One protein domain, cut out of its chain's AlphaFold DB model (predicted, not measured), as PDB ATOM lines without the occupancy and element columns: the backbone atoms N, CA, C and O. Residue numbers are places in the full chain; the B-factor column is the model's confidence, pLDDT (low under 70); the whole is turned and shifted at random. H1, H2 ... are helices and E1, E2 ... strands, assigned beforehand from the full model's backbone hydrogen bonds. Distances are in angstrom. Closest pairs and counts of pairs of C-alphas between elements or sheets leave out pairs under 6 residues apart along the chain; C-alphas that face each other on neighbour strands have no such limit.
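AT A GLANCE: This is residues 25 to 161 of the 166 residues of an uncharacterized protein of Dichomitus squalens (UniProt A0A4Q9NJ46). The printed part is wound as a short right-handed solenoid, its successive turns laying five parallel strands side by side in one curled, twisted sheet. Helices H1, H2 and H3 lie along one side of it, H2 and H3 over the sheet and H1 packed on H2, while the turn between E3 and E4 is a long loop with no named helix. The printed part has 137 residues with three named helices and five named strands, along the chain E1 H1 E2 H2 E3 E4 H3 E5; the sheet's order is E1 E2 E3 E4 E5, and the class is mixed, helices and strands. It is compact, with a radius of gyration of the C-alphas of 14.6 A and spans of 49 by 39 by 22 A.

IN THESE COORDINATES: Find C-alpha 28 at (43.596, 2.099, -1.705); there E1 begins, residues 28 to 33, 17.1 A long. Next come H1, residues 43 to 52, 14.2 A, and E2, residues 58 to 63, 16.7 A. H2, residues 74 to 83, 14.4 A, starts at C-alpha 74, (42.398, 1.875, 20.114). E3, residues 89 to 98, spans 23.1 A, and E4, residues 117 to 126, 23.8 A. H3, residues 138 to 146, covers 12.1 A; E5, residues 151 to 160, 25.1 A long, ends at C-alpha 160, (48.196, 15.259, 28.164).

HOW THE PARTS SIT: Begin at edge strand E1, parallel to E2, with N 31 and O 60 2.9 A apart, within hydrogen-bond range. Likewise find N 59 and O 89 at 2.9 A for E2 and E3, N 92 and O 119 at 3.0 A for E3 and E4, and N 120 and O 153 at 2.9 A for E4 and edge strand E5. E3 bends by 85 degrees at residue 93, E4 by 72 degrees at 121 and E5 by 65 degrees at 156. E1, H1, E2, then E2, H2, E3, and E4, H3, E5 are strand-helix-strand units, parallel neighbour strands joined through a helix, with right-handed crossovers. H2 and H3 on one face of the sheet make two layers, helices and sheet. H2, at a height of 9.1 A over the sheet, runs along the strands; its closest C-alphas to E3 are Ile 74 and Phe 97, 7.2 A. H3 has a height of 5.4 A; its closest C-alphas to E5 are Ser 144 and Val 152, 6.1 A. H1 is not on the sheet but touches H2, closest C-alphas Ala 50 and Arg 83, 5.7 A, at a shallow tilt of 8 degrees, the same way. H2 and H3 are close but not clearly touching, closest C-alphas Ile 74 and Leu 143, 7.6 A; H1 and H3 are apart. In H1, H2 and H3 every O i to N i+4 pair is within hydrogen-bond range.

THE WHOLE: The two C-alphas farthest apart, Met 25 and Gly 131, are 49.6 A from each other. The printed part has no cut; the links E3 to E4, 18 residues, and E4 to H3, 11 residues, are long. The mean pLDDT of the printed part is 85.5; look for values under 70 at residues 68 to 69, 99 to 110, 128 to 134 and 161.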
ATOM      1  N   MET A  25      34.429  -0.094  -4.955       90.75
ATOM      2  CA  MET A  25      35.591  -0.988  -5.077       90.75
ATOM      3  C   MET A  25      36.923  -0.308  -4.721       90.75
ATOM      4  O   MET A  25      37.986  -0.741  -5.176       90.75
ATOM      5  N   LEU A  26      36.887   0.789  -3.959       95.31
ATOM      6  CA  LEU A  26      38.088   1.493  -3.531       95.31
ATOM      7  C   LEU A  26      38.914   0.605  -2.594       95.31
ATOM      8  O   LEU A  26      38.523   0.316  -1.472       95.31
ATOM      9  N   ARG A  27      40.088   0.178  -3.069       96.62
ATOM     10  CA  ARG A  27      41.017  -0.656  -2.285       96.62
ATOM     11  C   ARG A  27      42.125   0.139  -1.622       96.62
ATOM     12  O   ARG A  27      42.723  -0.316  -0.658       96.62
ATOM     13  N   ARG A  28      42.477   1.290  -2.182       97.56
ATOM     14  CA  ARG A  28      43.596   2.099  -1.705       97.56
ATOM     15  C   ARG A  28      43.179   3.548  -1.723       97.56
ATOM     16  O   ARG A  28      42.817   4.062  -2.779       97.56
ATOM     17  N   PHE A  29      43.258   4.181  -0.567       96.50
ATOM     18  CA  PHE A  29      42.943   5.584  -0.405       96.50
ATOM     19  C   PHE A  29      44.072   6.280   0.346       96.50
ATOM     20  O   PHE A  29      44.571   5.771   1.349       96.50
ATOM     21  N   SER A  30      44.496   7.429  -0.172       96.25
ATOM     22  CA  SER A  30      45.510   8.260   0.461       96.25
ATOM     23  C   SER A  30      45.134   9.721   0.304       96.25
ATOM     24  O   SER A  30      44.877  10.179  -0.812       96.25
ATOM     25  N   VAL A  31      45.114  10.442   1.417       94.12
ATOM     26  CA  VAL A  31      44.863  11.877   1.454       94.12
ATOM     27  C   VAL A  31      45.835  12.549   2.413       94.12
ATOM     28  O   VAL A  31      46.144  12.039   3.493       94.12
ATOM     29  N   ARG A  32      46.337  13.712   1.996       92.38
ATOM     30  CA  ARG A  32      47.170  14.584   2.817       92.38
ATOM     31  C   ARG A  32      46.593  15.986   2.799       92.38
ATOM     32  O   ARG A  32      46.405  16.557   1.728       92.38
ATOM     33  N   PHE A  33      46.396  16.543   3.983       89.75
ATOM     34  CA  PHE A  33      46.061  17.946   4.162       89.75
ATOM     35  C   PHE A  33      47.262  18.662   4.767       89.75
ATOM     36  O   PHE A  33      47.715  18.323   5.861       89.75
ATOM     37  N   SER A  34      47.782  19.635   4.020       85.31
ATOM     38  CA  SER A  34      48.974  20.393   4.393       85.31
ATOM     39  C   SER A  34      48.664  21.843   4.732       85.31
ATOM     40  O   SER A  34      47.701  22.426   4.226       85.31
ATOM     41  N   GLY A  35      49.527  22.436   5.555       80.06
ATOM     42  CA  GLY A  35      49.387  23.817   6.017       80.06
ATOM     43  C   GLY A  35      48.439  23.961   7.216       80.06
ATOM     44  O   GLY A  35      48.191  22.987   7.922       80.06
ATOM     45  N   PRO A  36      47.908  25.169   7.483       74.88
ATOM     46  CA  PRO A  36      47.120  25.453   8.688       74.88
ATOM     47  C   PRO A  36      45.685  24.901   8.635       74.88
ATOM     48  O   PRO A  36      44.875  25.204   9.507       74.88
ATOM     49  N   THR A  37      45.339  24.141   7.594       77.00
ATOM     50  CA  THR A  37      44.000  23.586   7.410       77.00
ATOM     51  C   THR A  37      43.725  22.542   8.483       77.00
ATOM     52  O   THR A  37      44.374  21.499   8.526       77.00
ATOM     53  N   VAL A  38      42.729  22.810   9.321       80.75
ATOM     54  CA  VAL A  38      42.180  21.834  10.260       80.75
ATOM     55  C   VAL A  38      41.004  21.152   9.574       80.75
ATOM     56  O   VAL A  38      40.064  21.826   9.161       80.75
ATOM     57  N   VAL A  39      41.063  19.829   9.444       85.69
ATOM     58  CA  VAL A  39      39.950  19.013   8.945       85.69
ATOM     59  C   VAL A  39      39.409  18.216  10.121       85.69
ATOM     60  O   VAL A  39      40.081  17.268  10.521       85.69
ATOM     61  N   PRO A  40      38.259  18.583  10.710       87.88
ATOM     62  CA  PRO A  40      37.665  17.819  11.799       87.88
ATOM     63  C   PRO A  40      37.444  16.359  11.395       87.88
ATOM     64  O   PRO A  40      36.963  16.079  10.296       87.88
ATOM     65  N   TYR A  41      37.786  15.437  12.292       89.88
ATOM     66  CA  TYR A  41      37.434  14.032  12.145       89.88
ATOM     67  C   TYR A  41      37.192  13.368  13.501       89.88
ATOM     68  O   TYR A  41      37.804  13.741  14.506       89.88
ATOM     69  N   SER A  42      36.312  12.373  13.515       90.88
ATOM     70  CA  SER A  42      35.938  11.586  14.690       90.88
ATOM     71  C   SER A  42      35.805  10.101  14.342       90.88
ATOM     72  O   SER A  42      36.007   9.682  13.199       90.88
ATOM     73  N   SER A  43      35.474   9.274  15.335       92.19
ATOM     74  CA  SER A  43      35.217   7.845  15.135       92.19
ATOM     75  C   SER A  43      34.088   7.582  14.131       92.19
ATOM     76  O   SER A  43      34.175   6.623  13.363       92.19
ATOM     77  N   SER A  44      33.089   8.467  14.053       93.25
ATOM     78  CA  SER A  44      31.987   8.367  13.090       93.25
ATOM     79  C   SER A  44      32.446   8.514  11.636       93.25
ATOM     80  O   SER A  44      31.885   7.862  10.758       93.25
ATOM     81  N   ASP A  45      33.495   9.296  11.355       94.50
ATOM     82  CA  ASP A  45      34.049   9.369   9.996       94.50
ATOM     83  C   ASP A  45      34.708   8.035   9.603       94.50
ATOM     84  O   ASP A  45      34.510   7.543   8.493       94.50
ATOM     85  N   PHE A  46      35.432   7.391  10.531       94.75
ATOM     86  CA  PHE A  46      35.978   6.043  10.315       94.75
ATOM     87  C   PHE A  46      34.874   5.005  10.140       94.75
ATOM     88  O   PHE A  46      35.022   4.076   9.342       94.75
ATOM     89  N   GLU A  47      33.759   5.163  10.852       95.38
ATOM     90  CA  GLU A  47      32.589   4.329  10.630       95.38
ATOM     91  C   GLU A  47      32.031   4.468   9.228       95.38
ATOM     92  O   GLU A  47      31.876   3.463   8.534       95.38
ATOM     93  N   TRP A  48      31.839   5.704   8.791       96.06
ATOM     94  CA  TRP A  48      31.376   5.991   7.451       96.06
ATOM     95  C   TRP A  48      32.329   5.444   6.376       96.06
ATOM     96  O   TRP A  48      31.859   4.855   5.402       96.06
ATOM     97  N   PHE A  49      33.656   5.552   6.546       96.06
ATOM     98  CA  PHE A  49      34.625   4.984   5.592       96.06
ATOM     99  C   PHE A  49      34.511   3.469   5.484       96.06
ATOM    100  O   PHE A  49      34.519   2.938   4.375       96.06
ATOM    101  N   ALA A  50      34.413   2.771   6.616       95.56
ATOM    102  CA  ALA A  50      34.335   1.317   6.626       95.56
ATOM    103  C   ALA A  50      33.038   0.803   5.992       95.56
ATOM    104  O   ALA A  50      33.059  -0.187   5.264       95.56
ATOM    105  N   ASP A  51      31.928   1.504   6.218       95.94
ATOM    106  CA  ASP A  51      30.641   1.159   5.618       95.94
ATOM    107  C   ASP A  51      30.617   1.508   4.118       95.94
ATOM    108  O   ASP A  51      29.984   0.828   3.307       95.94
ATOM    109  N   THR A  52      31.344   2.558   3.725       96.69
ATOM    110  CA  THR A  52      31.387   3.037   2.341       96.69
ATOM    111  C   THR A  52      32.330   2.215   1.461       96.69
ATOM    112  O   THR A  52      31.984   1.936   0.304       96.69
ATOM    113  N   TRP A  53      33.484   1.815   2.003       96.75
ATOM    114  CA  TRP A  53      34.566   1.103   1.318       96.75
ATOM    115  C   TRP A  53      35.079  -0.101   2.140       96.75
ATOM    116  O   TRP A  53      36.242  -0.130   2.552       96.75
ATOM    117  N   PRO A  54      34.251  -1.139   2.345       95.38
ATOM    118  CA  PRO A  54      34.612  -2.300   3.170       95.38
ATOM    119  C   PRO A  54      35.771  -3.140   2.595       95.38
ATOM    120  O   PRO A  54      36.413  -3.911   3.309       95.38
ATOM    121  N   ASP A  55      36.071  -2.986   1.302       95.56
ATOM    122  CA  ASP A  55      37.155  -3.685   0.600       95.56
ATOM    123  C   ASP A  55      38.517  -2.965   0.671       95.56
ATOM    124  O   ASP A  55      39.454  -3.351  -0.040       95.56
ATOM    125  N   LEU A  56      38.651  -1.921   1.500       97.25
ATOM    126  CA  LEU A  56      39.913  -1.204   1.671       97.25
ATOM    127  C   LEU A  56      41.046  -2.152   2.089       97.25
ATOM    128  O   LEU A  56      40.961  -2.891   3.064       97.25
ATOM    129  N   GLU A  57      42.144  -2.082   1.343       98.12
ATOM    130  CA  GLU A  57      43.415  -2.755   1.605       98.12
ATOM    131  C   GLU A  57      44.456  -1.785   2.181       98.12
ATOM    132  O   GLU A  57      45.336  -2.203   2.928       98.12
ATOM    133  N   ALA A  58      44.378  -0.494   1.850       98.25
ATOM    134  CA  ALA A  58      45.238   0.527   2.437       98.25
ATOM    135  C   ALA A  58      44.507   1.860   2.608       98.25
ATOM    136  O   ALA A  58      43.896   2.360   1.659       98.25
ATOM    137  N   PHE A  59      44.635   2.456   3.790       97.75
ATOM    138  CA  PHE A  59      44.116   3.782   4.103       97.75
ATOM    139  C   PHE A  59      45.229   4.641   4.699       97.75
ATOM    140  O   PHE A  59      45.843   4.286   5.703       97.75
ATOM    141  N   THR A  60      45.511   5.774   4.064       97.69
ATOM    142  CA  THR A  60      46.483   6.755   4.544       97.69
ATOM    143  C   THR A  60      45.815   8.107   4.677       97.69
ATOM    144  O   THR A  60      45.389   8.700   3.689       97.69
ATOM    145  N   PHE A  61      45.778   8.619   5.898       95.00
ATOM    146  CA  PHE A  61      45.350   9.974   6.181       95.00
ATOM    147  C   PHE A  61      46.472  10.685   6.931       95.00
ATOM    148  O   PHE A  61      46.882  10.255   8.005       95.00
ATOM    149  N   VAL A  62      46.986  11.753   6.323       92.75
ATOM    150  CA  VAL A  62      48.023  12.610   6.902       92.75
ATOM    151  C   VAL A  62      47.468  14.018   7.059       92.75
ATOM    152  O   VAL A  62      46.883  14.574   6.126       92.75
ATOM    153  N   LEU A  63      47.691  14.600   8.230       90.19
ATOM    154  CA  LEU A  63      47.296  15.960   8.557       90.19
ATOM    155  C   LEU A  63      48.460  16.649   9.267       90.19
ATOM    156  O   LEU A  63      48.941  16.151  10.281       90.19
ATOM    157  N   ASP A  64      48.906  17.786   8.728       86.94
ATOM    158  CA  ASP A  64      50.005  18.556   9.329       86.94
ATOM    159  C   ASP A  64      49.547  19.307  10.599       86.94
ATOM    160  O   ASP A  64      50.345  19.578  11.497       86.94
ATOM    161  N   ALA A  65      48.256  19.646  10.685       82.69
ATOM    162  CA  ALA A  65      47.658  20.318  11.832       82.69
ATOM    163  C   ALA A  65      47.285  19.327  12.952       82.69
ATOM    164  O   ALA A  65      46.673  18.291  12.705       82.69
ATOM    165  N   ILE A  66      47.583  19.684  14.203       77.88
ATOM    166  CA  ILE A  66      47.087  18.956  15.380       77.88
ATOM    167  C   ILE A  66      45.667  19.435  15.694       77.88
ATOM    168  O   ILE A  66      45.456  20.634  15.885       77.88
ATOM    169  N   ILE A  67      44.708  18.513  15.803       75.44
ATOM    170  CA  ILE A  67      43.327  18.853  16.176       75.44
ATOM    171  C   ILE A  67      43.138  18.690  17.685       75.44
ATOM    172  O   ILE A  67      43.608  17.727  18.291       75.44
ATOM    173  N   ALA A  68      42.426  19.636  18.300       68.44
ATOM    174  CA  ALA A  68      42.117  19.603  19.726       68.44
ATOM    175  C   ALA A  68      41.167  18.453  20.114       68.44
ATOM    176  O   ALA A  68      41.292  17.923  21.215       68.44
ATOM    177  N   THR A  69      40.253  18.053  19.223       67.75
ATOM    178  CA  THR A  69      39.329  16.926  19.426       67.75
ATOM    179  C   THR A  69      40.057  15.602  19.210       67.75
ATOM    180  O   THR A  69      40.711  15.393  18.187       67.75
ATOM    181  N   ARG A  70      39.994  14.711  20.203       72.12
ATOM    182  CA  ARG A  70      40.829  13.502  20.287       72.12
ATOM    183  C   ARG A  70      39.964  12.278  20.546       72.12
ATOM    184  O   ARG A  70      40.109  11.607  21.562       72.12
ATOM    185  N   ASP A  71      39.078  12.007  19.597       82.25
ATOM    186  CA  ASP A  71      38.056  10.964  19.742       82.25
ATOM    187  C   ASP A  71      38.502   9.615  19.159       82.25
ATOM    188  O   ASP A  71      37.850   8.597  19.367       82.25
ATOM    189  N   ILE A  72      39.628   9.586  18.437       91.25
ATOM    190  CA  ILE A  72      40.185   8.350  17.883       91.25
ATOM    191  C   ILE A  72      41.028   7.653  18.944       91.25
ATOM    192  O   ILE A  72      42.049   8.191  19.359       91.25
ATOM    193  N   ASN A  73      40.621   6.451  19.336       90.88
ATOM    194  CA  ASN A  73      41.271   5.576  20.317       90.88
ATOM    195  C   ASN A  73      41.551   4.177  19.724       90.88
ATOM    196  O   ASN A  73      41.295   3.937  18.539       90.88
ATOM    197  N   ILE A  74      42.079   3.252  20.539       90.06
ATOM    198  CA  ILE A  74      42.398   1.875  20.114       90.06
ATOM    199  C   ILE A  74      41.156   1.194  19.534       90.06
ATOM    200  O   ILE A  74      41.231   0.553  18.486       90.06
ATOM    201  N   GLU A  75      40.008   1.361  20.184       89.19
ATOM    202  CA  GLU A  75      38.747   0.720  19.824       89.19
ATOM    203  C   GLU A  75      38.248   1.195  18.460       89.19
ATOM    204  O   GLU A  75      37.771   0.395  17.655       89.19
ATOM    205  N   THR A  76      38.413   2.486  18.162       91.81
ATOM    206  CA  THR A  76      38.079   3.058  16.854       91.81
ATOM    207  C   THR A  76      38.926   2.418  15.755       91.81
ATOM    208  O   THR A  76      38.389   1.963  14.741       91.81
ATOM    209  N   VAL A  77      40.242   2.317  15.971       92.88
ATOM    210  CA  VAL A  77      41.186   1.696  15.027       92.88
ATOM    211  C   VAL A  77      40.863   0.212  14.824       92.88
ATOM    212  O   VAL A  77      40.787  -0.259  13.687       92.88
ATOM    213  N   ALA A  78      40.604  -0.522  15.907       91.69
ATOM    214  CA  ALA A  78      40.240  -1.933  15.855       91.69
ATOM    215  C   ALA A  78      38.895  -2.163  15.147       91.69
ATOM    216  O   ALA A  78      38.780  -3.041  14.289       91.69
ATOM    217  N   SER A  79      37.882  -1.345  15.448       92.00
ATOM    218  CA  SER A  79      36.566  -1.400  14.802       92.00
ATOM    219  C   SER A  79      36.654  -1.110  13.302       92.00
ATOM    220  O   SER A  79      35.973  -1.762  12.503       92.00
ATOM    221  N   PHE A  80      37.510  -0.166  12.902       94.62
ATOM    222  CA  PHE A  80      37.779   0.132  11.499       94.62
ATOM    223  C   PHE A  80      38.448  -1.050  10.782       94.62
ATOM    224  O   PHE A  80      37.946  -1.508   9.753       94.62
ATOM    225  N   ALA A  81      39.520  -1.604  11.357       93.81
ATOM    226  CA  ALA A  81      40.226  -2.760  10.803       93.81
ATOM    227  C   ALA A  81      39.327  -4.003  10.686       93.81
ATOM    228  O   ALA A  81      39.397  -4.729   9.699       93.81
ATOM    229  N   ARG A  82      38.431  -4.226  11.656       92.69
ATOM    230  CA  ARG A  82      37.466  -5.334  11.638       92.69
ATOM    231  C   ARG A  82      36.469  -5.235  10.487       92.69
ATOM    232  O   ARG A  82      36.146  -6.248   9.873       92.69
ATOM    233  N   ARG A  83      35.970  -4.031  10.199       94.19
ATOM    234  CA  ARG A  83      34.999  -3.814   9.116       94.19
ATOM    235  C   ARG A  83      35.649  -3.753   7.739       94.19
ATOM    236  O   ARG A  83      35.041  -4.186   6.767       94.19
ATOM    237  N   CYS A  84      36.903  -3.319   7.667       95.00
ATOM    238  CA  CYS A  84      37.719  -3.409   6.463       95.00
ATOM    239  C   CYS A  84      38.546  -4.704   6.486       95.00
ATOM    240  O   CYS A  84      39.760  -4.668   6.665       95.00
ATOM    241  N   ALA A  85      37.914  -5.868   6.309       92.06
ATOM    242  CA  ALA A  85      38.558  -7.174   6.530       92.06
ATOM    243  C   ALA A  85      39.824  -7.426   5.679       92.06
ATOM    244  O   ALA A  85      40.644  -8.291   5.997       92.06
ATOM    245  N   ARG A  86      40.000  -6.677   4.584       95.62
ATOM    246  CA  ARG A  86      41.165  -6.757   3.693       95.62
ATOM    247  C   ARG A  86      42.268  -5.753   4.027       95.62
ATOM    248  O   ARG A  86      43.287  -5.769   3.334       95.62
ATOM    249  N   LEU A  87      42.078  -4.908   5.039       97.19
ATOM    250  CA  LEU A  87      42.979  -3.817   5.383       97.19
ATOM    251  C   LEU A  87      44.343  -4.372   5.780       97.19
ATOM    252  O   LEU A  87      44.449  -5.217   6.658       97.19
ATOM    253  N   ARG A  88      45.385  -3.891   5.107       97.81
ATOM    254  CA  ARG A  88      46.784  -4.271   5.329       97.81
ATOM    255  C   ARG A  88      47.601  -3.135   5.897       97.81
ATOM    256  O   ARG A  88      48.501  -3.390   6.683       97.81
ATOM    257  N   SER A  89      47.294  -1.908   5.499       98.19
ATOM    258  CA  SER A  89      48.034  -0.729   5.927       98.19
ATOM    259  C   SER A  89      47.076   0.367   6.361       98.19
ATOM    260  O   SER A  89      46.169   0.743   5.613       98.19
ATOM    261  N   LEU A  90      47.292   0.874   7.569       97.88
ATOM    262  CA  LEU A  90      46.545   1.975   8.144       97.88
ATOM    263  C   LEU A  90      47.515   3.030   8.658       97.88
ATOM    264  O   LEU A  90      48.355   2.751   9.509       97.88
ATOM    265  N   ARG A  91      47.371   4.257   8.164       97.44
ATOM    266  CA  ARG A  91      48.047   5.431   8.709       97.44
ATOM    267  C   ARG A  91      47.030   6.491   9.080       97.44
ATOM    268  O   ARG A  91      46.239   6.891   8.222       97.44
ATOM    269  N   ILE A  92      47.082   6.942  10.330       95.31
ATOM    270  CA  ILE A  92      46.203   7.984  10.863       95.31
ATOM    271  C   ILE A  92      47.012   9.140  11.466       95.31
ATOM    272  O   ILE A  92      48.089   8.901  12.025       95.31
ATOM    273  N   PRO A  93      46.508  10.388  11.401       93.19
ATOM    274  CA  PRO A  93      47.288  11.536  11.847       93.19
ATOM    275  C   PRO A  93      47.444  11.598  13.362       93.19
ATOM    276  O   PRO A  93      48.474  12.044  13.867       93.19
ATOM    277  N   GLN A  94      46.403  11.202  14.097       91.94
ATOM    278  CA  GLN A  94      46.397  11.351  15.541       91.94
ATOM    279  C   GLN A  94      45.466  10.373  16.246       91.94
ATOM    280  O   GLN A  94      44.421  10.008  15.700       91.94
ATOM    281  N   MET A  95      45.839  10.003  17.467       92.00
ATOM    282  CA  MET A  95      45.092   9.084  18.317       92.00
ATOM    283  C   MET A  95      45.317   9.412  19.794       92.00
ATOM    284  O   MET A  95      46.419   9.802  20.180       92.00
ATOM    285  N   ILE A  96      44.287   9.241  20.621       91.00
ATOM    286  CA  ILE A  96      44.401   9.264  22.075       91.00
ATOM    287  C   ILE A  96      44.694   7.863  22.605       91.00
ATOM    288  O   ILE A  96      44.064   6.881  22.213       91.00
ATOM    289  N   PHE A  97      45.657   7.785  23.511       87.44
ATOM    290  CA  PHE A  97      45.994   6.590  24.258       87.44
ATOM    291  C   PHE A  97      45.718   6.853  25.731       87.44
ATOM    292  O   PHE A  97      46.267   7.793  26.309       87.44
ATOM    293  N   LYS A  98      44.843   6.040  26.317       84.06
ATOM    294  CA  LYS A  98      44.547   6.061  27.745       84.06
ATOM    295  C   LYS A  98      45.164   4.807  28.341       84.06
ATOM    296  O   LYS A  98      44.818   3.713  27.911       84.06
ATOM    297  N   SER A  99      46.096   4.980  29.273       68.94
ATOM    298  CA  SER A  99      46.619   3.854  30.046       68.94
ATOM    299  C   SER A  99      45.560   3.502  31.085       68.94
ATOM    300  O   SER A  99      45.419   4.204  32.084       68.94
ATOM    301  N   THR A 100      44.749   2.482  30.801       63.00
ATOM    302  CA  THR A 100      43.893   1.856  31.811       63.00
ATOM    303  C   THR A 100      44.293   0.392  31.940       63.00
ATOM    304  O   THR A 100      44.578  -0.287  30.946       63.00
ATOM    305  N   SER A 101      44.313  -0.119  33.169       52.03
ATOM    306  CA  SER A 101      44.656  -1.517  33.466       52.03
ATOM    307  C   SER A 101      43.753  -2.530  32.738       52.03
ATOM    308  O   SER A 101      44.149  -3.679  32.557       52.03
ATOM    309  N   ASP A 102      42.578  -2.092  32.274       49.38
ATOM    310  CA  ASP A 102      41.556  -2.922  31.630       49.38
ATOM    311  C   ASP A 102      41.573  -2.861  30.088       49.38
ATOM    312  O   ASP A 102      40.944  -3.692  29.435       49.38
ATOM    313  N   THR A 103      42.306  -1.924  29.466       53.19
ATOM    314  CA  THR A 103      42.268  -1.739  27.994       53.19
ATOM    315  C   THR A 103      42.849  -2.904  27.180       53.19
ATOM    316  O   THR A 103      42.621  -2.991  25.973       53.19
ATOM    317  N   ILE A 104      43.622  -3.799  27.802       54.44
ATOM    318  CA  ILE A 104      44.494  -4.728  27.066       54.44
ATOM    319  C   ILE A 104      43.801  -6.049  26.684       54.44
ATOM    320  O   ILE A 104      44.270  -6.734  25.778       54.44
ATOM    321  N   VAL A 105      42.683  -6.441  27.303       51.06
ATOM    322  CA  VAL A 105      42.396  -7.889  27.371       51.06
ATOM    323  C   VAL A 105      41.471  -8.460  26.277       51.06
ATOM    324  O   VAL A 105      41.684  -9.607  25.899       51.06
ATOM    325  N   ASP A 106      40.549  -7.714  25.650       58.12
ATOM    326  CA  ASP A 106      39.494  -8.365  24.825       58.12
ATOM    327  C   ASP A 106      39.411  -7.997  23.331       58.12
ATOM    328  O   ASP A 106      38.585  -8.547  22.595       58.12
ATOM    329  N   ILE A 107      40.264  -7.105  22.824       60.78
ATOM    330  CA  ILE A 107      40.140  -6.638  21.427       60.78
ATOM    331  C   ILE A 107      40.827  -7.600  20.444       60.78
ATOM    332  O   ILE A 107      40.373  -7.784  19.312       60.78
ATOM    333  N   HIS A 108      41.900  -8.263  20.891       58.78
ATOM    334  CA  HIS A 108      42.778  -9.079  20.055       58.78
ATOM    335  C   HIS A 108      42.065 -10.147  19.190       58.78
ATOM    336  O   HIS A 108      42.323 -10.166  17.982       58.78
ATOM    337  N   PRO A 109      41.162 -11.007  19.713       60.69
ATOM    338  CA  PRO A 109      40.577 -12.085  18.909       60.69
ATOM    339  C   PRO A 109      39.662 -11.590  17.777       60.69
ATOM    340  O   PRO A 109      39.263 -12.381  16.925       60.69
ATOM    341  N   GLN A 110      39.320 -10.299  17.752       67.94
ATOM    342  CA  GLN A 110      38.379  -9.724  16.792       67.94
ATOM    343  C   GLN A 110      39.052  -8.937  15.662       67.94
ATOM    344  O   GLN A 110      38.363  -8.516  14.728       67.94
ATOM    345  N   ILE A 111      40.372  -8.722  15.725       75.31
ATOM    346  CA  ILE A 111      41.093  -7.975  14.692       75.31
ATOM    347  C   ILE A 111      41.543  -8.934  13.586       75.31
ATOM    348  O   ILE A 111      42.247  -9.907  13.866       75.31
ATOM    349  N   PRO A 112      41.184  -8.670  12.317       78.75
ATOM    350  CA  PRO A 112      41.669  -9.463  11.201       78.75
ATOM    351  C   PRO A 112      43.208  -9.493  11.168       78.75
ATOM    352  O   PRO A 112      43.837  -8.433  11.213       78.75
ATOM    353  N   PRO A 113      43.843 -10.669  10.985       84.94
ATOM    354  CA  PRO A 113      45.305 -10.784  10.882       84.94
ATOM    355  C   PRO A 113      45.860 -10.178   9.579       84.94
ATOM    356  O   PRO A 113      47.036 -10.322   9.244       84.94
ATOM    357  N   THR A 114      44.996  -9.554   8.778       92.69
ATOM    358  CA  THR A 114      45.330  -8.916   7.509       92.69
ATOM    359  C   THR A 114      46.030  -7.580   7.705       92.69
ATOM    360  O   THR A 114      46.819  -7.234   6.824       92.69
ATOM    361  N   LEU A 115      45.812  -6.883   8.830       95.06
ATOM    362  CA  LEU A 115      46.492  -5.625   9.142       95.06
ATOM    363  C   LEU A 115      47.961  -5.898   9.477       95.06
ATOM    364  O   LEU A 115      48.268  -6.598  10.436       95.06
ATOM    365  N   ARG A 116      48.859  -5.334   8.665       96.19
ATOM    366  CA  ARG A 116      50.313  -5.542   8.722       96.19
ATOM    367  C   ARG A 116      51.087  -4.300   9.105       96.19
ATOM    368  O   ARG A 116      52.169  -4.433   9.650       96.19
ATOM    369  N   ASP A 117      50.551  -3.122   8.825       97.69
ATOM    370  CA  ASP A 117      51.201  -1.855   9.129       97.69
ATOM    371  C   ASP A 117      50.189  -0.924   9.791       97.69
ATOM    372  O   ASP A 117      49.146  -0.617   9.203       97.69
ATOM    373  N   LEU A 118      50.509  -0.467  11.001       97.19
ATOM    374  CA  LEU A 118      49.750   0.550  11.722       97.19
ATOM    375  C   LEU A 118      50.678   1.715  12.057       97.19
ATOM    376  O   LEU A 118      51.602   1.575  12.855       97.19
ATOM    377  N   VAL A 119      50.421   2.871  11.454       97.62
ATOM    378  CA  VAL A 119      51.201   4.093  11.663       97.62
ATOM    379  C   VAL A 119      50.323   5.157  12.304       97.62
ATOM    380  O   VAL A 119      49.274   5.520  11.768       97.62
ATOM    381  N   ILE A 120      50.772   5.685  13.437       95.88
ATOM    382  CA  ILE A 120      50.110   6.777  14.153       95.88
ATOM    383  C   ILE A 120      51.083   7.951  14.187       95.88
ATOM    384  O   ILE A 120      52.106   7.888  14.868       95.88
ATOM    385  N   ASP A 121      50.779   9.020  13.449       94.25
ATOM    386  CA  ASP A 121      51.709  10.151  13.321       94.25
ATOM    387  C   ASP A 121      51.867  10.920  14.645       94.25
ATOM    388  O   ASP A 121      52.977  11.325  14.996       94.25
ATOM    389  N   ASN A 122      50.779  11.082  15.405       92.56
ATOM    390  CA  ASN A 122      50.774  11.742  16.710       92.56
ATOM    391  C   ASN A 122      49.972  10.932  17.736       92.56
ATOM    392  O   ASN A 122      48.759  10.764  17.609       92.56
ATOM    393  N   LEU A 123      50.635  10.466  18.789       91.81
ATOM    394  CA  LEU A 123      49.990   9.795  19.907       91.81
ATOM    395  C   LEU A 123      49.827  10.768  21.076       91.81
ATOM    396  O   LEU A 123      50.805  11.324  21.574       91.81
ATOM    397  N   PHE A 124      48.597  10.952  21.535       90.06
ATOM    398  CA  PHE A 124      48.284  11.757  22.706       90.06
ATOM    399  C   PHE A 124      48.034  10.864  23.903       90.06
ATOM    400  O   PHE A 124      47.004  10.204  23.983       90.06
ATOM    401  N   TRP A 125      48.971  10.854  24.840       86.88
ATOM    402  CA  TRP A 125      48.898   9.984  26.000       86.88
ATOM    403  C   TRP A 125      48.225  10.703  27.165       86.88
ATOM    404  O   TRP A 125      48.766  11.671  27.696       86.88
ATOM    405  N   GLN A 126      47.041  10.232  27.542       82.12
ATOM    406  CA  GLN A 126      46.309  10.667  28.722       82.12
ATOM    407  C   GLN A 126      46.498   9.642  29.849       82.12
ATOM    408  O   GLN A 126      46.195   8.461  29.683       82.12
ATOM    409  N   MET A 127      47.025  10.100  30.982       71.75
ATOM    410  CA  MET A 127      47.217   9.282  32.182       71.75
ATOM    411  C   MET A 127      45.901   9.182  32.965       71.75
ATOM    412  O   MET A 127      45.021  10.020  32.781       71.75
ATOM    413  N   GLU A 128      45.793   8.244  33.909       64.12
ATOM    414  CA  GLU A 128      44.743   8.254  34.953       64.12
ATOM    415  C   GLU A 128      45.294   8.559  36.360       64.12
ATOM    416  O   GLU A 128      44.574   9.123  37.177       64.12
ATOM    417  N   HIS A 129      46.575   8.272  36.643       59.59
ATOM    418  CA  HIS A 129      47.158   8.401  37.989       59.59
ATOM    419  C   HIS A 129      48.507   9.146  37.971       59.59
ATOM    420  O   HIS A 129      49.359   8.875  37.122       59.59
ATOM    421  N   GLU A 130      48.712  10.084  38.903       52.28
ATOM    422  CA  GLU A 130      50.014  10.733  39.133       52.28
ATOM    423  C   GLU A 130      50.990   9.767  39.829       52.28
ATOM    424  O   GLU A 130      50.623   9.087  40.784       52.28
ATOM    425  N   GLY A 131      52.252   9.739  39.383       54.75
ATOM    426  CA  GLY A 131      53.345   9.050  40.086       54.75
ATOM    427  C   GLY A 131      53.665   7.621  39.632       54.75
ATOM    428  O   GLY A 131      54.501   6.977  40.262       54.75
ATOM    429  N   VAL A 132      53.050   7.125  38.554       57.34
ATOM    430  CA  VAL A 132      53.508   5.888  37.898       57.34
ATOM    431  C   VAL A 132      54.786   6.197  37.118       57.34
ATOM    432  O   VAL A 132      54.820   7.145  36.333       57.34
ATOM    433  N   ASP A 133      55.840   5.422  37.379       56.59
ATOM    434  CA  ASP A 133      57.120   5.543  36.684       56.59
ATOM    435  C   ASP A 133      56.903   5.284  35.185       56.59
ATOM    436  O   ASP A 133      56.286   4.293  34.789       56.59
ATOM    437  N   MET A 134      57.333   6.236  34.364       59.88
ATOM    438  CA  MET A 134      56.951   6.324  32.958       59.88
ATOM    439  C   MET A 134      57.754   5.322  32.129       59.88
ATOM    440  O   MET A 134      58.931   5.560  31.852       59.88
ATOM    441  N   ASP A 135      57.124   4.246  31.653       72.88
ATOM    442  CA  ASP A 135      57.690   3.489  30.536       72.88
ATOM    443  C   ASP A 135      57.156   4.067  29.225       72.88
ATOM    444  O   ASP A 135      56.058   3.741  28.782       72.88
ATOM    445  N   GLU A 136      57.940   4.921  28.562       71.81
ATOM    446  CA  GLU A 136      57.603   5.463  27.234       71.81
ATOM    447  C   GLU A 136      57.343   4.377  26.175       71.81
ATOM    448  O   GLU A 136      56.797   4.661  25.106       71.81
ATOM    449  N   LYS A 137      57.706   3.121  26.460       81.25
ATOM    450  CA  LYS A 137      57.405   1.968  25.612       81.25
ATOM    451  C   LYS A 137      56.019   1.384  25.855       81.25
ATOM    452  O   LYS A 137      55.568   0.619  25.006       81.25
ATOM    453  N   GLU A 138      55.337   1.733  26.945       84.00
ATOM    454  CA  GLU A 138      54.014   1.205  27.290       84.00
ATOM    455  C   GLU A 138      53.005   1.374  26.144       84.00
ATOM    456  O   GLU A 138      52.405   0.371  25.752       84.00
ATOM    457  N   PRO A 139      52.844   2.554  25.507       87.06
ATOM    458  CA  PRO A 139      51.850   2.690  24.450       87.06
ATOM    459  C   PRO A 139      52.170   1.824  23.233       87.06
ATOM    460  O   PRO A 139      51.274   1.229  22.634       87.06
ATOM    461  N   LEU A 140      53.456   1.710  22.880       89.25
ATOM    462  CA  LEU A 140      53.898   0.847  21.791       89.25
ATOM    463  C   LEU A 140      53.667  -0.631  22.125       89.25
ATOM    464  O   LEU A 140      53.191  -1.374  21.267       89.25
ATOM    465  N   ALA A 141      53.980  -1.056  23.351       88.44
ATOM    466  CA  ALA A 141      53.770  -2.423  23.813       88.44
ATOM    467  C   ALA A 141      52.280  -2.784  23.800       88.44
ATOM    468  O   ALA A 141      51.903  -3.796  23.210       88.44
ATOM    469  N   THR A 142      51.428  -1.920  24.352       87.25
ATOM    470  CA  THR A 142      49.974  -2.106  24.373       87.25
ATOM    471  C   THR A 142      49.397  -2.175  22.965       87.25
ATOM    472  O   THR A 142      48.675  -3.114  22.646       87.25
ATOM    473  N   LEU A 143      49.770  -1.250  22.075       89.12
ATOM    474  CA  LEU A 143      49.325  -1.294  20.679       89.12
ATOM    475  C   LEU A 143      49.826  -2.543  19.946       89.12
ATOM    476  O   LEU A 143      49.080  -3.133  19.170       89.12
ATOM    477  N   SER A 144      51.058  -2.981  20.203       90.50
ATOM    478  CA  SER A 144      51.596  -4.211  19.606       90.50
ATOM    479  C   SER A 144      50.847  -5.454  20.093       90.50
ATOM    480  O   SER A 144      50.634  -6.383  19.321       90.50
ATOM    481  N   LEU A 145      50.398  -5.463  21.353       87.38
ATOM    482  CA  LEU A 145      49.541  -6.518  21.896       87.38
ATOM    483  C   LEU A 145      48.131  -6.478  21.295       87.38
ATOM    484  O   LEU A 145      47.574  -7.529  20.984       87.38
ATOM    485  N   SER A 146      47.558  -5.287  21.091       86.50
ATOM    486  CA  SER A 146      46.238  -5.133  20.468       86.50
ATOM    487  C   SER A 146      46.242  -5.510  18.983       86.50
ATOM    488  O   SER A 146      45.277  -6.101  18.503       86.50
ATOM    489  N   PHE A 147      47.328  -5.218  18.259       89.81
ATOM    490  CA  PHE A 147      47.477  -5.454  16.819       89.81
ATOM    491  C   PHE A 147      48.684  -6.363  16.506       89.81
ATOM    492  O   PHE A 147      49.616  -5.937  15.827       89.81
ATOM    493  N   PRO A 148      48.692  -7.639  16.920       88.75
ATOM    494  CA  PRO A 148      49.918  -8.448  16.921       88.75
ATOM    495  C   PRO A 148      50.376  -8.930  15.544       88.75
ATOM    496  O   PRO A 148      51.487  -9.432  15.402       88.75
ATOM    497  N   SER A 149      49.533  -8.804  14.517       91.94
ATOM    498  CA  SER A 149      49.940  -9.035  13.122       91.94
ATOM    499  C   SER A 149      50.520  -7.783  12.457       91.94
ATOM    500  O   SER A 149      51.072  -7.884  11.361       91.94
ATOM    501  N   ALA A 150      50.400  -6.621  13.107       94.12
ATOM    502  CA  ALA A 150      50.824  -5.343  12.569       94.12
ATOM    503  C   ALA A 150      52.181  -4.915  13.134       94.12
ATOM    504  O   ALA A 150      52.443  -4.985  14.332       94.12
ATOM    505  N   ASN A 151      53.029  -4.390  12.260       96.12
ATOM    506  CA  ASN A 151      54.151  -3.559  12.640       96.12
ATOM    507  C   ASN A 151      53.613  -2.180  13.047       96.12
ATOM    508  O   ASN A 151      53.096  -1.433  12.209       96.12
ATOM    509  N   VAL A 152      53.693  -1.874  14.341       95.69
ATOM    510  CA  VAL A 152      53.210  -0.614  14.907       95.69
ATOM    511  C   VAL A 152      54.333   0.417  14.898       95.69
ATOM    512  O   VAL A 152      55.406   0.198  15.457       95.69
ATOM    513  N   SER A 153      54.069   1.574  14.294       96.44
ATOM    514  CA  SER A 153      54.980   2.716  14.274       96.44
ATOM    515  C   SER A 153      54.295   3.949  14.847       96.44
ATOM    516  O   SER A 153      53.212   4.344  14.409       96.44
ATOM    517  N   LEU A 154      54.950   4.561  15.831       94.44
ATOM    518  CA  LEU A 154      54.510   5.794  16.467       94.44
ATOM    519  C   LEU A 154      55.431   6.930  16.034       94.44
ATOM    520  O   LEU A 154      56.653   6.791  16.070       94.44
ATOM    521  N   GLY A 155      54.837   8.045  15.617       92.19
ATOM    522  CA  GLY A 155      55.548   9.290  15.379       92.19
ATOM    523  C   GLY A 155      55.790  10.032  16.691       92.19
ATOM    524  O   GLY A 155      56.526   9.577  17.564       92.19
ATOM    525  N   ARG A 156      55.177  11.205  16.842       91.25
ATOM    526  CA  ARG A 156      55.347  12.039  18.035       91.25
ATOM    527  C   ARG A 156      54.428  11.572  19.161       91.25
ATOM    528  O   ARG A 156      53.217  11.541  18.986       91.25
ATOM    529  N   ILE A 157      54.984  11.325  20.345       90.00
ATOM    530  CA  ILE A 157      54.206  11.112  21.572       90.00
ATOM    531  C   ILE A 157      54.086  12.453  22.308       90.00
ATOM    532  O   ILE A 157      55.062  13.189  22.449       90.00
ATOM    533  N   THR A 158      52.872  12.815  22.719       88.62
ATOM    534  CA  THR A 158      52.579  14.045  23.465       88.62
ATOM    535  C   THR A 158      51.753  13.712  24.696       88.62
ATOM    536  O   THR A 158      50.644  13.191  24.584       88.62
ATOM    537  N   HIS A 159      52.268  14.059  25.870       85.50
ATOM    538  CA  HIS A 159      51.573  13.849  27.135       85.50
ATOM    539  C   HIS A 159      50.474  14.890  27.332       85.50
ATOM    540  O   HIS A 159      50.672  16.086  27.098       85.50
ATOM    541  N   LEU A 160      49.306  14.423  27.753       80.38
ATOM    542  CA  LEU A 160      48.196  15.259  28.164       80.38
ATOM    543  C   LEU A 160      48.189  15.421  29.682       80.38
ATOM    544  O   LEU A 160      48.255  14.413  30.386       80.38
ATOM    545  N   PRO A 161      48.049  16.656  30.196       68.81
ATOM    546  CA  PRO A 161      47.740  16.844  31.604       68.81
ATOM    547  C   PRO A 161      46.380  16.213  31.932       68.81
ATOM    548  O   PRO A 161      45.484  16.176  31.082       68.81
TER     549      PRO A 161